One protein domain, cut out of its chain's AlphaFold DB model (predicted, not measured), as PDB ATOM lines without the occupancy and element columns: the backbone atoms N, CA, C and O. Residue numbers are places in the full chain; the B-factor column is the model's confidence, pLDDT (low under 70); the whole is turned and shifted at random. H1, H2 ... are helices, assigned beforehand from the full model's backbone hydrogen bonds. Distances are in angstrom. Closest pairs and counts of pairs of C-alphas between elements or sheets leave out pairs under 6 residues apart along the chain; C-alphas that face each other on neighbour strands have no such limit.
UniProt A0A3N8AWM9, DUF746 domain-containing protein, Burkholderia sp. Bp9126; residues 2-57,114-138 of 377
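Overview. This is residues 2 to 57 and 114 to 138 of the 377 residues of the protein "DUF746 domain-containing protein" of Burkholderia sp. Bp9126 (UniProt A0A3N8AWM9). One long helix, H3, makes the backbone of the arrangement: the hairpin of two short helices H1 and H2 packs across its beginning, and H4 stands off from near its middle like the stem of a T. Residues 42 to 57 run back from the far end of H3 toward the hairpin, and residues 125 to 138 run back from the far end of H4 past H3. The 81 printed residues hold four named helices, in the order H1, H2, H3, H4, and no named strand; the class is all helix. The whole is compact, with a radius of gyration of the C-alphas of 12.2 A and spans of 32 by 30 by 24 A.

Arrangement. H3, residues 25 to 41, touches H4, residues 114 to 124, about perpendicular at 82 degrees; their closest C-alphas, of Met 33 and Ala 115, are 4.4 A apart. With residues 25 to 29 alone, H3 touches H2, residues 14 to 21, about perpendicular at 84 degrees; the closest C-alphas, of Ser 18 and Tyr 25, are 5.3 A apart. H1, residues 2 to 8, and H2 form a helical hairpin: they touch at a shallow tilt of 17 degrees, opposite ways, with the C-alphas of Phe 4 and Leu 21 closest at 7.2 A. H1 and H4 are apart. In H1, H2, H3 and H4 every O i to N i+4 pair is within hydrogen-bond range.

Along the chain. H3 is 24.6 A long, from C-alpha 25 at (166.130, 174.910, 198.459) to C-alpha 41 at (147.723, 188.861, 190.049). H4 is 15.3 A long and ends at C-alpha 124 at (150.794, 165.909, 195.501). H1 measures 10.5 A and H2 10.4 A.

Size, cuts and confidence. The C-alphas farthest apart, of Gly 22 and Asp 45, are 33.3 A apart. Residues 58 to 113 are not printed; C-alphas 57 and 114 are 8.5 A apart across the cut. Residues 134 to 138 have pLDDT under 70.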
ATOM      1  N   PRO A   2     163.702 191.261 201.462       82.75
ATOM      2  CA  PRO A   2     164.193 192.192 200.430       82.75
ATOM      3  C   PRO A   2     165.289 191.610 199.523       82.75
ATOM      4  O   PRO A   2     165.277 191.819 198.312       82.75
ATOM      5  N   ASP A   3     166.189 190.799 200.085       84.44
ATOM      6  CA  ASP A   3     167.250 190.157 199.304       84.44
ATOM      7  C   ASP A   3     166.721 189.137 198.299       84.44
ATOM      8  O   ASP A   3     167.245 189.047 197.196       84.44
ATOM      9  N   PHE A   4     165.645 188.413 198.624       89.25
ATOM     10  CA  PHE A   4     165.024 187.472 197.689       89.25
ATOM     11  C   PHE A   4     164.450 188.195 196.465       89.25
ATOM     12  O   PHE A   4     164.661 187.749 195.338       89.25
ATOM     13  N   ILE A   5     163.801 189.347 196.669       88.75
ATOM     14  CA  ILE A   5     163.227 190.162 195.585       88.75
ATOM     15  C   ILE A   5     164.321 190.595 194.600       88.75
ATOM     16  O   ILE A   5     164.148 190.464 193.389       88.75
ATOM     17  N   ARG A   6     165.492 191.010 195.103       87.19
ATOM     18  CA  ARG A   6     166.655 191.372 194.270       87.19
ATOM     19  C   ARG A   6     167.185 190.214 193.421       87.19
ATOM     20  O   ARG A   6     167.854 190.455 192.415       87.19
ATOM     21  N   LEU A   7     166.927 188.967 193.821       88.69
ATOM     22  CA  LEU A   7     167.336 187.781 193.070       88.69
ATOM     23  C   LEU A   7     166.336 187.391 191.978       88.69
ATOM     24  O   LEU A   7     166.743 186.696 191.052       88.69
ATOM     25  N   LEU A   8     165.069 187.826 192.044       88.12
ATOM     26  CA  LEU A   8     164.016 187.397 191.108       88.12
ATOM     27  C   LEU A   8     164.387 187.648 189.641       88.12
ATOM     28  O   LEU A   8     164.140 186.791 188.796       88.12
ATOM     29  N   SER A   9     165.027 188.777 189.339       85.12
ATOM     30  CA  SER A   9     165.450 189.140 187.980       85.12
ATOM     31  C   SER A   9     166.784 188.522 187.544       85.12
ATOM     32  O   SER A   9     167.183 188.656 186.384       85.12
ATOM     33  N   GLN A  10     167.492 187.832 188.442       81.69
ATOM     34  CA  GLN A  10     168.812 187.272 188.168       81.69
ATOM     35  C   GLN A  10     168.697 185.860 187.593       81.69
ATOM     36  O   GLN A  10     168.049 184.988 188.164       81.69
ATOM     37  N   ALA A  11     169.409 185.592 186.498       77.38
ATOM     38  CA  ALA A  11     169.506 184.260 185.897       77.38
ATOM     39  C   ALA A  11     170.516 183.363 186.649       77.38
ATOM     40  O   ALA A  11     171.504 182.897 186.077       77.38
ATOM     41  N   ILE A  12     170.300 183.153 187.951       76.88
ATOM     42  CA  ILE A  12     171.119 182.273 188.800       76.88
ATOM     43  C   ILE A  12     170.375 180.967 189.129       76.88
ATOM     44  O   ILE A  12     169.145 180.973 189.218       76.88
ATOM     45  N   PRO A  13     171.084 179.840 189.347       83.06
ATOM     46  CA  PRO A  13     170.464 178.608 189.827       83.06
ATOM     47  C   PRO A  13     169.824 178.794 191.208       83.06
ATOM     48  O   PRO A  13     170.327 179.549 192.043       83.06
ATOM     49  N   LEU A  14     168.744 178.062 191.483       85.19
ATOM     50  CA  LEU A  14     168.036 178.175 192.761       85.19
ATOM     51  C   LEU A  14     168.897 177.697 193.947       85.19
ATOM     52  O   LEU A  14     168.733 178.169 195.068       85.19
ATOM     53  N   GLU A  15     169.861 176.814 193.691       82.94
ATOM     54  CA  GLU A  15     170.859 176.346 194.655       82.94
ATOM     55  C   GLU A  15     171.812 177.475 195.093       82.94
ATOM     56  O   GLU A  15     172.216 177.546 196.253       82.94
ATOM     57  N   GLU A  16     172.152 178.393 194.182       79.69
ATOM     58  CA  GLU A  16     172.942 179.587 194.499       79.69
ATOM     59  C   GLU A  16     172.130 180.564 195.356       79.69
ATOM     60  O   GLU A  16     172.630 181.067 196.359       79.69
ATOM     61  N   ALA A  17     170.862 180.788 195.004       85.50
ATOM     62  CA  ALA A  17     169.970 181.645 195.783       85.50
ATOM     63  C   ALA A  17     169.706 181.091 197.191       85.50
ATOM     64  O   ALA A  17     169.756 181.840 198.161       85.50
ATOM     65  N   SER A  18     169.509 179.774 197.312       86.06
ATOM     66  CA  SER A  18     169.426 179.056 198.590       86.06
ATOM     67  C   SER A  18     170.640 179.336 199.476       86.06
ATOM     68  O   SER A  18     170.469 179.709 200.637       86.06
ATOM     69  N   ARG A  19     171.855 179.273 198.914       84.12
ATOM     70  CA  ARG A  19     173.088 179.583 199.650       84.12
ATOM     71  C   ARG A  19     173.157 181.046 200.090       84.12
ATOM     72  O   ARG A  19     173.486 181.305 201.239       84.12
ATOM     73  N   ARG A  20     172.837 181.992 199.198       86.00
ATOM     74  CA  ARG A  20     172.889 183.439 199.493       86.00
ATOM     75  C   ARG A  20     171.901 183.867 200.570       86.00
ATOM     76  O   ARG A  20     172.198 184.774 201.332       86.00
ATOM     77  N   LEU A  21     170.734 183.232 200.604       85.19
ATOM     78  CA  LEU A  21     169.670 183.563 201.549       85.19
ATOM     79  C   LEU A  21     169.758 182.763 202.854       85.19
ATOM     80  O   LEU A  21     168.979 183.030 203.762       85.19
ATOM     81  N   GLY A  22     170.643 181.762 202.943       84.44
ATOM     82  CA  GLY A  22     170.705 180.855 204.094       84.44
ATOM     83  C   GLY A  22     169.443 179.999 204.267       84.44
ATOM     84  O   GLY A  22     169.149 179.540 205.365       84.44
ATOM     85  N   LEU A  23     168.671 179.790 203.196       88.94
ATOM     86  CA  LEU A  23     167.394 179.073 203.225       88.94
ATOM     87  C   LEU A  23     167.510 177.735 202.506       88.94
ATOM     88  O   LEU A  23     168.207 177.622 201.500       88.94
ATOM     89  N   LYS A  24     166.756 176.726 202.956       88.88
ATOM     90  CA  LYS A  24     166.651 175.443 202.242       88.88
ATOM     91  C   LYS A  24     166.086 175.658 200.832       88.88
ATOM     92  O   LYS A  24     165.170 176.460 200.645       88.88
ATOM     93  N   TYR A  25     166.579 174.884 199.861       88.50
ATOM     94  CA  TYR A  25     166.130 174.910 198.459       88.50
ATOM     95  C   TYR A  25     164.600 174.907 198.329       88.50
ATOM     96  O   TYR A  25     164.024 175.688 197.574       88.50
ATOM     97  N   GLU A  26     163.927 174.056 199.105       88.19
ATOM     98  CA  GLU A  26     162.470 173.933 199.085       88.19
ATOM     99  C   GLU A  26     161.768 175.216 199.529       88.19
ATOM    100  O   GLU A  26     160.801 175.630 198.888       88.19
ATOM    101  N   GLY A  27     162.292 175.882 200.560       89.62
ATOM    102  CA  GLY A  27     161.802 177.177 201.027       89.62
ATOM    103  C   GLY A  27     161.877 178.229 199.924       89.62
ATOM    104  O   GLY A  27     160.865 178.844 199.595       89.62
ATOM    105  N   VAL A  28     163.034 178.345 199.264       90.50
ATOM    106  CA  VAL A  28     163.230 179.292 198.153       90.50
ATOM    107  C   VAL A  28     162.335 178.953 196.954       90.50
ATOM    108  O   VAL A  28     161.762 179.853 196.346       90.50
ATOM    109  N   SER A  29     162.144 177.666 196.637       90.69
ATOM    110  CA  SER A  29     161.243 177.236 195.553       90.69
ATOM    111  C   SER A  29     159.775 177.583 195.831       90.69
ATOM    112  O   SER A  29     159.060 178.013 194.928       90.69
ATOM    113  N   ASN A  30     159.335 177.451 197.087       90.50
ATOM    114  CA  ASN A  30     157.982 177.812 197.506       90.50
ATOM    115  C   ASN A  30     157.789 179.335 197.488       90.50
ATOM    116  O   ASN A  30     156.733 179.809 197.071       90.50
ATOM    117  N   TRP A  31     158.803 180.100 197.905       92.44
ATOM    118  CA  TRP A  31     158.784 181.559 197.800       92.44
ATOM    119  C   TRP A  31     158.686 181.995 196.342       92.44
ATOM    120  O   TRP A  31     157.804 182.776 196.011       92.44
ATOM    121  N   LEU A  32     159.500 181.427 195.451       92.19
ATOM    122  CA  LEU A  32     159.434 181.723 194.018       92.19
ATOM    123  C   LEU A  32     158.044 181.443 193.432       92.19
ATOM    124  O   LEU A  32     157.515 182.282 192.711       92.19
ATOM    125  N   MET A  33     157.429 180.312 193.790       91.81
ATOM    126  CA  MET A  33     156.055 179.984 193.400       91.81
ATOM    127  C   MET A  33     155.047 181.051 193.861       91.81
ATOM    128  O   MET A  33     154.268 181.542 193.048       91.81
ATOM    129  N   ARG A  34     155.058 181.431 195.147       90.94
ATOM    130  CA  ARG A  34     154.098 182.406 195.700       90.94
ATOM    131  C   ARG A  34     154.328 183.826 195.191       90.94
ATOM    132  O   ARG A  34     153.365 184.527 194.915       90.94
ATOM    133  N   PHE A  35     155.579 184.233 195.000       91.00
ATOM    134  CA  PHE A  35     155.884 185.534 194.407       91.00
ATOM    135  C   PHE A  35     155.467 185.604 192.938       91.00
ATOM    136  O   PHE A  35     154.957 186.632 192.519       91.00
ATOM    137  N   ARG A  36     155.610 184.524 192.157       89.00
ATOM    138  CA  ARG A  36     155.094 184.495 190.777       89.00
ATOM    139  C   ARG A  36     153.570 184.556 190.722       89.00
ATOM    140  O   ARG A  36     153.049 185.244 189.856       89.00
ATOM    141  N   GLN A  37     152.880 183.900 191.657       89.38
ATOM    142  CA  GLN A  37     151.429 184.048 191.813       89.38
ATOM    143  C   GLN A  37     151.061 185.512 192.091       89.38
ATOM    144  O   GLN A  37     150.206 186.060 191.408       89.38
ATOM    145  N   LEU A  38     151.730 186.136 193.065       89.62
ATOM    146  CA  LEU A  38     151.485 187.530 193.430       89.62
ATOM    147  C   LEU A  38     151.749 188.478 192.254       89.62
ATOM    148  O   LEU A  38     150.932 189.342 191.974       89.62
ATOM    149  N   ILE A  39     152.865 188.300 191.543       88.56
ATOM    150  CA  ILE A  39     153.182 189.105 190.357       88.56
ATOM    151  C   ILE A  39     152.090 188.925 189.305       88.56
ATOM    152  O   ILE A  39     151.559 189.920 188.839       88.56
ATOM    153  N   GLY A  40     151.700 187.686 188.989       85.38
ATOM    154  CA  GLY A  40     150.657 187.412 187.997       85.38
ATOM    155  C   GLY A  40     149.298 188.038 188.333       85.38
ATOM    156  O   GLY A  40     148.591 188.459 187.427       85.38
ATOM    157  N   GLN A  41     148.949 188.169 189.617       88.06
ATOM    158  CA  GLN A  41     147.723 188.861 190.049       88.06
ATOM    159  C   GLN A  41     147.742 190.369 189.756       88.06
ATOM    160  O   GLN A  41     146.682 190.976 189.632       88.06
ATOM    161  N   HIS A  42     148.930 190.967 189.650       88.06
ATOM    162  CA  HIS A  42     149.135 192.402 189.437       88.06
ATOM    163  C   HIS A  42     149.816 192.721 188.093       88.06
ATOM    164  O   HIS A  42     150.280 193.842 187.892       88.06
ATOM    165  N   ASP A  43     149.896 191.751 187.180       86.44
ATOM    166  CA  ASP A  43     150.622 191.848 185.911       86.44
ATOM    167  C   ASP A  43     149.738 191.368 184.749       86.44
ATOM    168  O   ASP A  43     149.977 190.291 184.196       86.44
ATOM    169  N   PRO A  44     148.692 192.140 184.387       77.38
ATOM    170  CA  PRO A  44     147.715 191.738 183.371       77.38
ATOM    171  C   PRO A  44     148.353 191.491 181.995       77.38
ATOM    172  O   PRO A  44     147.891 190.629 181.253       77.38
ATOM    173  N   ASP A  45     149.454 192.184 181.693       79.56
ATOM    174  CA  ASP A  45     150.178 192.085 180.421       79.56
ATOM    175  C   ASP A  45     151.369 191.105 180.474       79.56
ATOM    176  O   ASP A  45     152.107 190.959 179.496       79.56
ATOM    177  N   GLY A  46     151.618 190.458 181.620       77.44
ATOM    178  CA  GLY A  46     152.709 189.491 181.801       77.44
ATOM    179  C   GLY A  46     154.134 190.072 181.725       77.44
ATOM    180  O   GLY A  46     155.113 189.315 181.656       77.44
ATOM    181  N   GLN A  47     154.285 191.400 181.723       80.75
ATOM    182  CA  GLN A  47     155.568 192.080 181.528       80.75
ATOM    183  C   GLN A  47     156.528 191.881 182.704       80.75
ATOM    184  O   GLN A  47     157.744 191.750 182.511       80.75
ATOM    185  N   TRP A  48     156.009 191.869 183.929       82.88
ATOM    186  CA  TRP A  48     156.810 191.691 185.139       82.88
ATOM    187  C   TRP A  48     157.170 190.229 185.365       82.88
ATOM    188  O   TRP A  48     158.310 189.923 185.729       82.88
ATOM    189  N   LEU A  49     156.243 189.317 185.085       81.56
ATOM    190  CA  LEU A  49     156.458 187.882 185.183       81.56
ATOM    191  C   LEU A  49     157.562 187.428 184.218       81.56
ATOM    192  O   LEU A  49     158.433 186.652 184.614       81.56
ATOM    193  N   ALA A  50     157.608 187.989 183.003       76.81
ATOM    194  CA  ALA A  50     158.664 187.737 182.017       76.81
ATOM    195  C   ALA A  50     160.071 188.168 182.487       76.81
ATOM    196  O   ALA A  50     161.088 187.665 181.996       76.81
ATOM    197  N   ARG A  51     160.165 189.085 183.459       83.12
ATOM    198  CA  ARG A  51     161.444 189.525 184.043       83.12
ATOM    199  C   ARG A  51     161.949 188.602 185.148       83.12
ATOM    200  O   ARG A  51     163.112 188.734 185.532       83.12
ATOM    201  N   VAL A  52     161.132 187.673 185.649       86.12
ATOM    202  CA  VAL A  52     161.542 186.710 186.678       86.12
ATOM    203  C   VAL A  52     162.384 185.604 186.036       86.12
ATOM    204  O   VAL A  52     161.874 184.743 185.329       86.12
ATOM    205  N   LYS A  53     163.695 185.617 186.299       84.00
ATOM    206  CA  LYS A  53     164.692 184.691 185.724       84.00
ATOM    207  C   LYS A  53     165.258 183.700 186.743       84.00
ATOM    208  O   LYS A  53     165.995 182.783 186.371       84.00
ATOM    209  N   LEU A  54     164.935 183.883 188.021       87.19
ATOM    210  CA  LEU A  54     165.500 183.107 189.117       87.19
ATOM    211  C   LEU A  54     165.217 181.608 188.977       87.19
ATOM    212  O   LEU A  54     164.070 181.174 188.915       87.19
ATOM    213  N   GLY A  55     166.277 180.801 188.980       82.06
ATOM    214  CA  GLY A  55     166.200 179.342 188.994       82.06
ATOM    215  C   GLY A  55     165.757 178.696 187.679       82.06
ATOM    216  O   GLY A  55     165.849 177.470 187.568       82.06
ATOM    217  N   ILE A  56     165.326 179.478 186.685       82.12
ATOM    218  CA  ILE A  56     164.894 178.965 185.385       82.12
ATOM    219  C   ILE A  56     166.095 178.349 184.665       82.12
ATOM    220  O   ILE A  56     167.138 178.981 184.469       82.12
ATOM    221  N   ARG A  57     165.962 177.077 184.275       76.81
ATOM    222  CA  ARG A  57     166.973 176.387 183.472       76.81
ATOM    223  C   ARG A  57     166.596 176.473 182.004       76.81
ATOM    224  O   ARG A  57     165.645 175.837 181.566       76.81
ATOM    225  N   PRO A 114     161.568 175.781 188.458       83.81
ATOM    226  CA  PRO A 114     161.442 175.385 189.855       83.81
ATOM    227  C   PRO A 114     160.116 175.792 190.508       83.81
ATOM    228  O   PRO A 114     159.677 175.092 191.420       83.81
ATOM    229  N   ALA A 115     159.462 176.867 190.052       84.12
ATOM    230  CA  ALA A 115     158.161 177.287 190.573       84.12
ATOM    231  C   ALA A 115     157.076 176.272 190.194       84.12
ATOM    232  O   ALA A 115     156.343 175.799 191.062       84.12
ATOM    233  N   LEU A 116     157.050 175.838 188.930       85.50
ATOM    234  CA  LEU A 116     156.148 174.771 188.473       85.50
ATOM    235  C   LEU A 116     156.470 173.428 189.138       85.50
ATOM    236  O   LEU A 116     155.573 172.654 189.472       85.50
ATOM    237  N   THR A 117     157.754 173.154 189.390       85.69
ATOM    238  CA  THR A 117     158.165 171.972 190.165       85.69
ATOM    239  C   THR A 117     157.594 172.026 191.590       85.69
ATOM    240  O   THR A 117     157.107 171.011 192.091       85.69
ATOM    241  N   ALA A 118     157.611 173.199 192.234       86.75
ATOM    242  CA  ALA A 118     157.030 173.401 193.558       86.75
ATOM    243  C   ALA A 118     155.499 173.252 193.548       86.75
ATOM    244  O   ALA A 118     154.976 172.574 194.430       86.75
ATOM    245  N   VAL A 119     154.801 173.775 192.530       87.75
ATOM    246  CA  VAL A 119     153.352 173.561 192.326       87.75
ATOM    247  C   VAL A 119     153.031 172.068 192.260       87.75
ATOM    248  O   VAL A 119     152.205 171.578 193.025       87.75
ATOM    249  N   ARG A 120     153.730 171.308 191.403       86.62
ATOM    250  CA  ARG A 120     153.521 169.853 191.268       86.62
ATOM    251  C   ARG A 120     153.791 169.104 192.572       86.62
ATOM    252  O   ARG A 120     153.069 168.167 192.902       86.62
ATOM    253  N   ARG A 121     154.828 169.495 193.324       89.06
ATOM    254  CA  ARG A 121     155.125 168.918 194.645       89.06
ATOM    255  C   ARG A 121     153.990 169.200 195.633       89.06
ATOM    256  O   ARG A 121     153.434 168.260 196.182       89.06
ATOM    257  N   ARG A 122     153.602 170.466 195.791       87.94
ATOM    258  CA  ARG A 122     152.564 170.898 196.739       87.94
ATOM    259  C   ARG A 122     151.184 170.320 196.420       87.94
ATOM    260  O   ARG A 122     150.471 169.947 197.343       87.94
ATOM    261  N   ARG A 123     150.846 170.164 195.136       88.81
ATOM    262  CA  ARG A 123     149.608 169.500 194.702       88.81
ATOM    263  C   ARG A 123     149.567 168.031 195.135       88.81
ATOM    264  O   ARG A 123     148.538 167.576 195.611       88.81
ATOM    265  N   ARG A 124     150.687 167.302 195.016       88.50
ATOM    266  CA  ARG A 124     150.794 165.909 195.501       88.50
ATOM    267  C   ARG A 124     150.684 165.800 197.019       88.50
ATOM    268  O   ARG A 124     150.175 164.810 197.516       88.50
ATOM    269  N   GLU A 125     151.136 166.821 197.736       87.31
ATOM    270  CA  GLU A 125     151.001 166.934 199.192       87.31
ATOM    271  C   GLU A 125     149.594 167.400 199.637       87.31
ATOM    272  O   GLU A 125     149.392 167.650 200.821       87.31
ATOM    273  N   GLY A 126     148.633 167.562 198.716       85.50
ATOM    274  CA  GLY A 126     147.250 167.948 199.030       85.50
ATOM    275  C   GLY A 126     147.037 169.438 199.327       85.50
ATOM    276  O   GLY A 126     145.959 169.830 199.766       85.50
ATOM    277  N   TRP A 127     148.036 170.291 199.088       84.56
ATOM    278  CA  TRP A 127     147.915 171.730 199.336       84.56
ATOM    279  C   TRP A 127     147.230 172.452 198.175       84.56
ATOM    280  O   TRP A 127     147.484 172.156 197.006       84.56
ATOM    281  N   SER A 128     146.447 173.488 198.498       82.38
ATOM    282  CA  SER A 128     145.964 174.452 197.504       82.38
ATOM    283  C   SER A 128     147.147 175.176 196.848       82.38
ATOM    284  O   SER A 128     147.959 175.843 197.511       82.38
ATOM    285  N   VAL A 129     147.256 175.019 195.528       83.75
ATOM    286  CA  VAL A 129     148.348 175.552 194.710       83.75
ATOM    287  C   VAL A 129     147.832 176.538 193.667       83.75
ATOM    288  O   VAL A 129     146.750 176.326 193.123       83.75
ATOM    289  N   PRO A 130     148.605 177.590 193.358       81.81
ATOM    290  CA  PRO A 130     148.246 178.514 192.295       81.81
ATOM    291  C   PRO A 130     148.386 177.872 190.918       81.81
ATOM    292  O   PRO A 130     149.258 177.020 190.715       81.81
ATOM    293  N   ASP A 131     147.569 178.336 189.974       79.94
ATOM    294  CA  ASP A 131     147.832 178.121 188.559       79.94
ATOM    295  C   ASP A 131     148.879 179.139 188.092       79.94
ATOM    296  O   ASP A 131     148.741 180.342 188.320       79.94
ATOM    297  N   LEU A 132     149.987 178.650 187.542       79.44
ATOM    298  CA  LEU A 132     151.111 179.480 187.119       79.44
ATOM    299  C   LEU A 132     151.321 179.285 185.624       79.44
ATOM    300  O   LEU A 132     151.559 178.163 185.177       79.44
ATOM    301  N   ALA A 133     151.328 180.387 184.875       70.94
ATOM    302  CA  ALA A 133     151.663 180.366 183.460       70.94
ATOM    303  C   ALA A 133     153.074 179.789 183.239       70.94
ATOM    304  O   ALA A 133     154.054 180.204 183.877       70.94
ATOM    305  N   SER A 134     153.166 178.826 182.320       67.38
ATOM    306  CA  SER A 134     154.435 178.290 181.837       67.38
ATOM    307  C   SER A 134     154.938 179.171 180.702       67.38
ATOM    308  O   SER A 134     154.257 179.334 179.697       67.38
ATOM    309  N   ALA A 135     156.138 179.723 180.846       65.50
ATOM    310  CA  ALA A 135     156.842 180.284 179.703       65.50
ATOM    311  C   ALA A 135     157.547 179.125 178.986       65.50
ATOM    312  O   ALA A 135     158.318 178.395 179.611       65.50
ATOM    313  N   GLU A 136     157.258 178.920 177.704       66.06
ATOM    314  CA  GLU A 136     157.858 177.833 176.914       66.06
ATOM    315  C   GLU A 136     159.194 178.259 176.296       66.06
ATOM    316  O   GLU A 136     160.159 177.490 176.271       66.06
ATOM    317  N   GLN A 137     159.273 179.522 175.878       67.19
ATOM    318  CA  GLN A 137     160.428 180.118 175.221       67.19
ATOM    319  C   GLN A 137     160.833 181.427 175.900       67.19
ATOM    320  O   GLN A 137     160.049 182.089 176.580       67.19
ATOM    321  N   GLY A 138     162.092 181.802 175.720       67.75
ATOM    322  CA  GLY A 138     162.632 183.068 176.177       67.75
ATOM    323  C   GLY A 138     163.820 183.497 175.335       67.75
ATOM    324  O   GLY A 138     164.365 182.738 174.534       67.75
TER     325      GLY A 138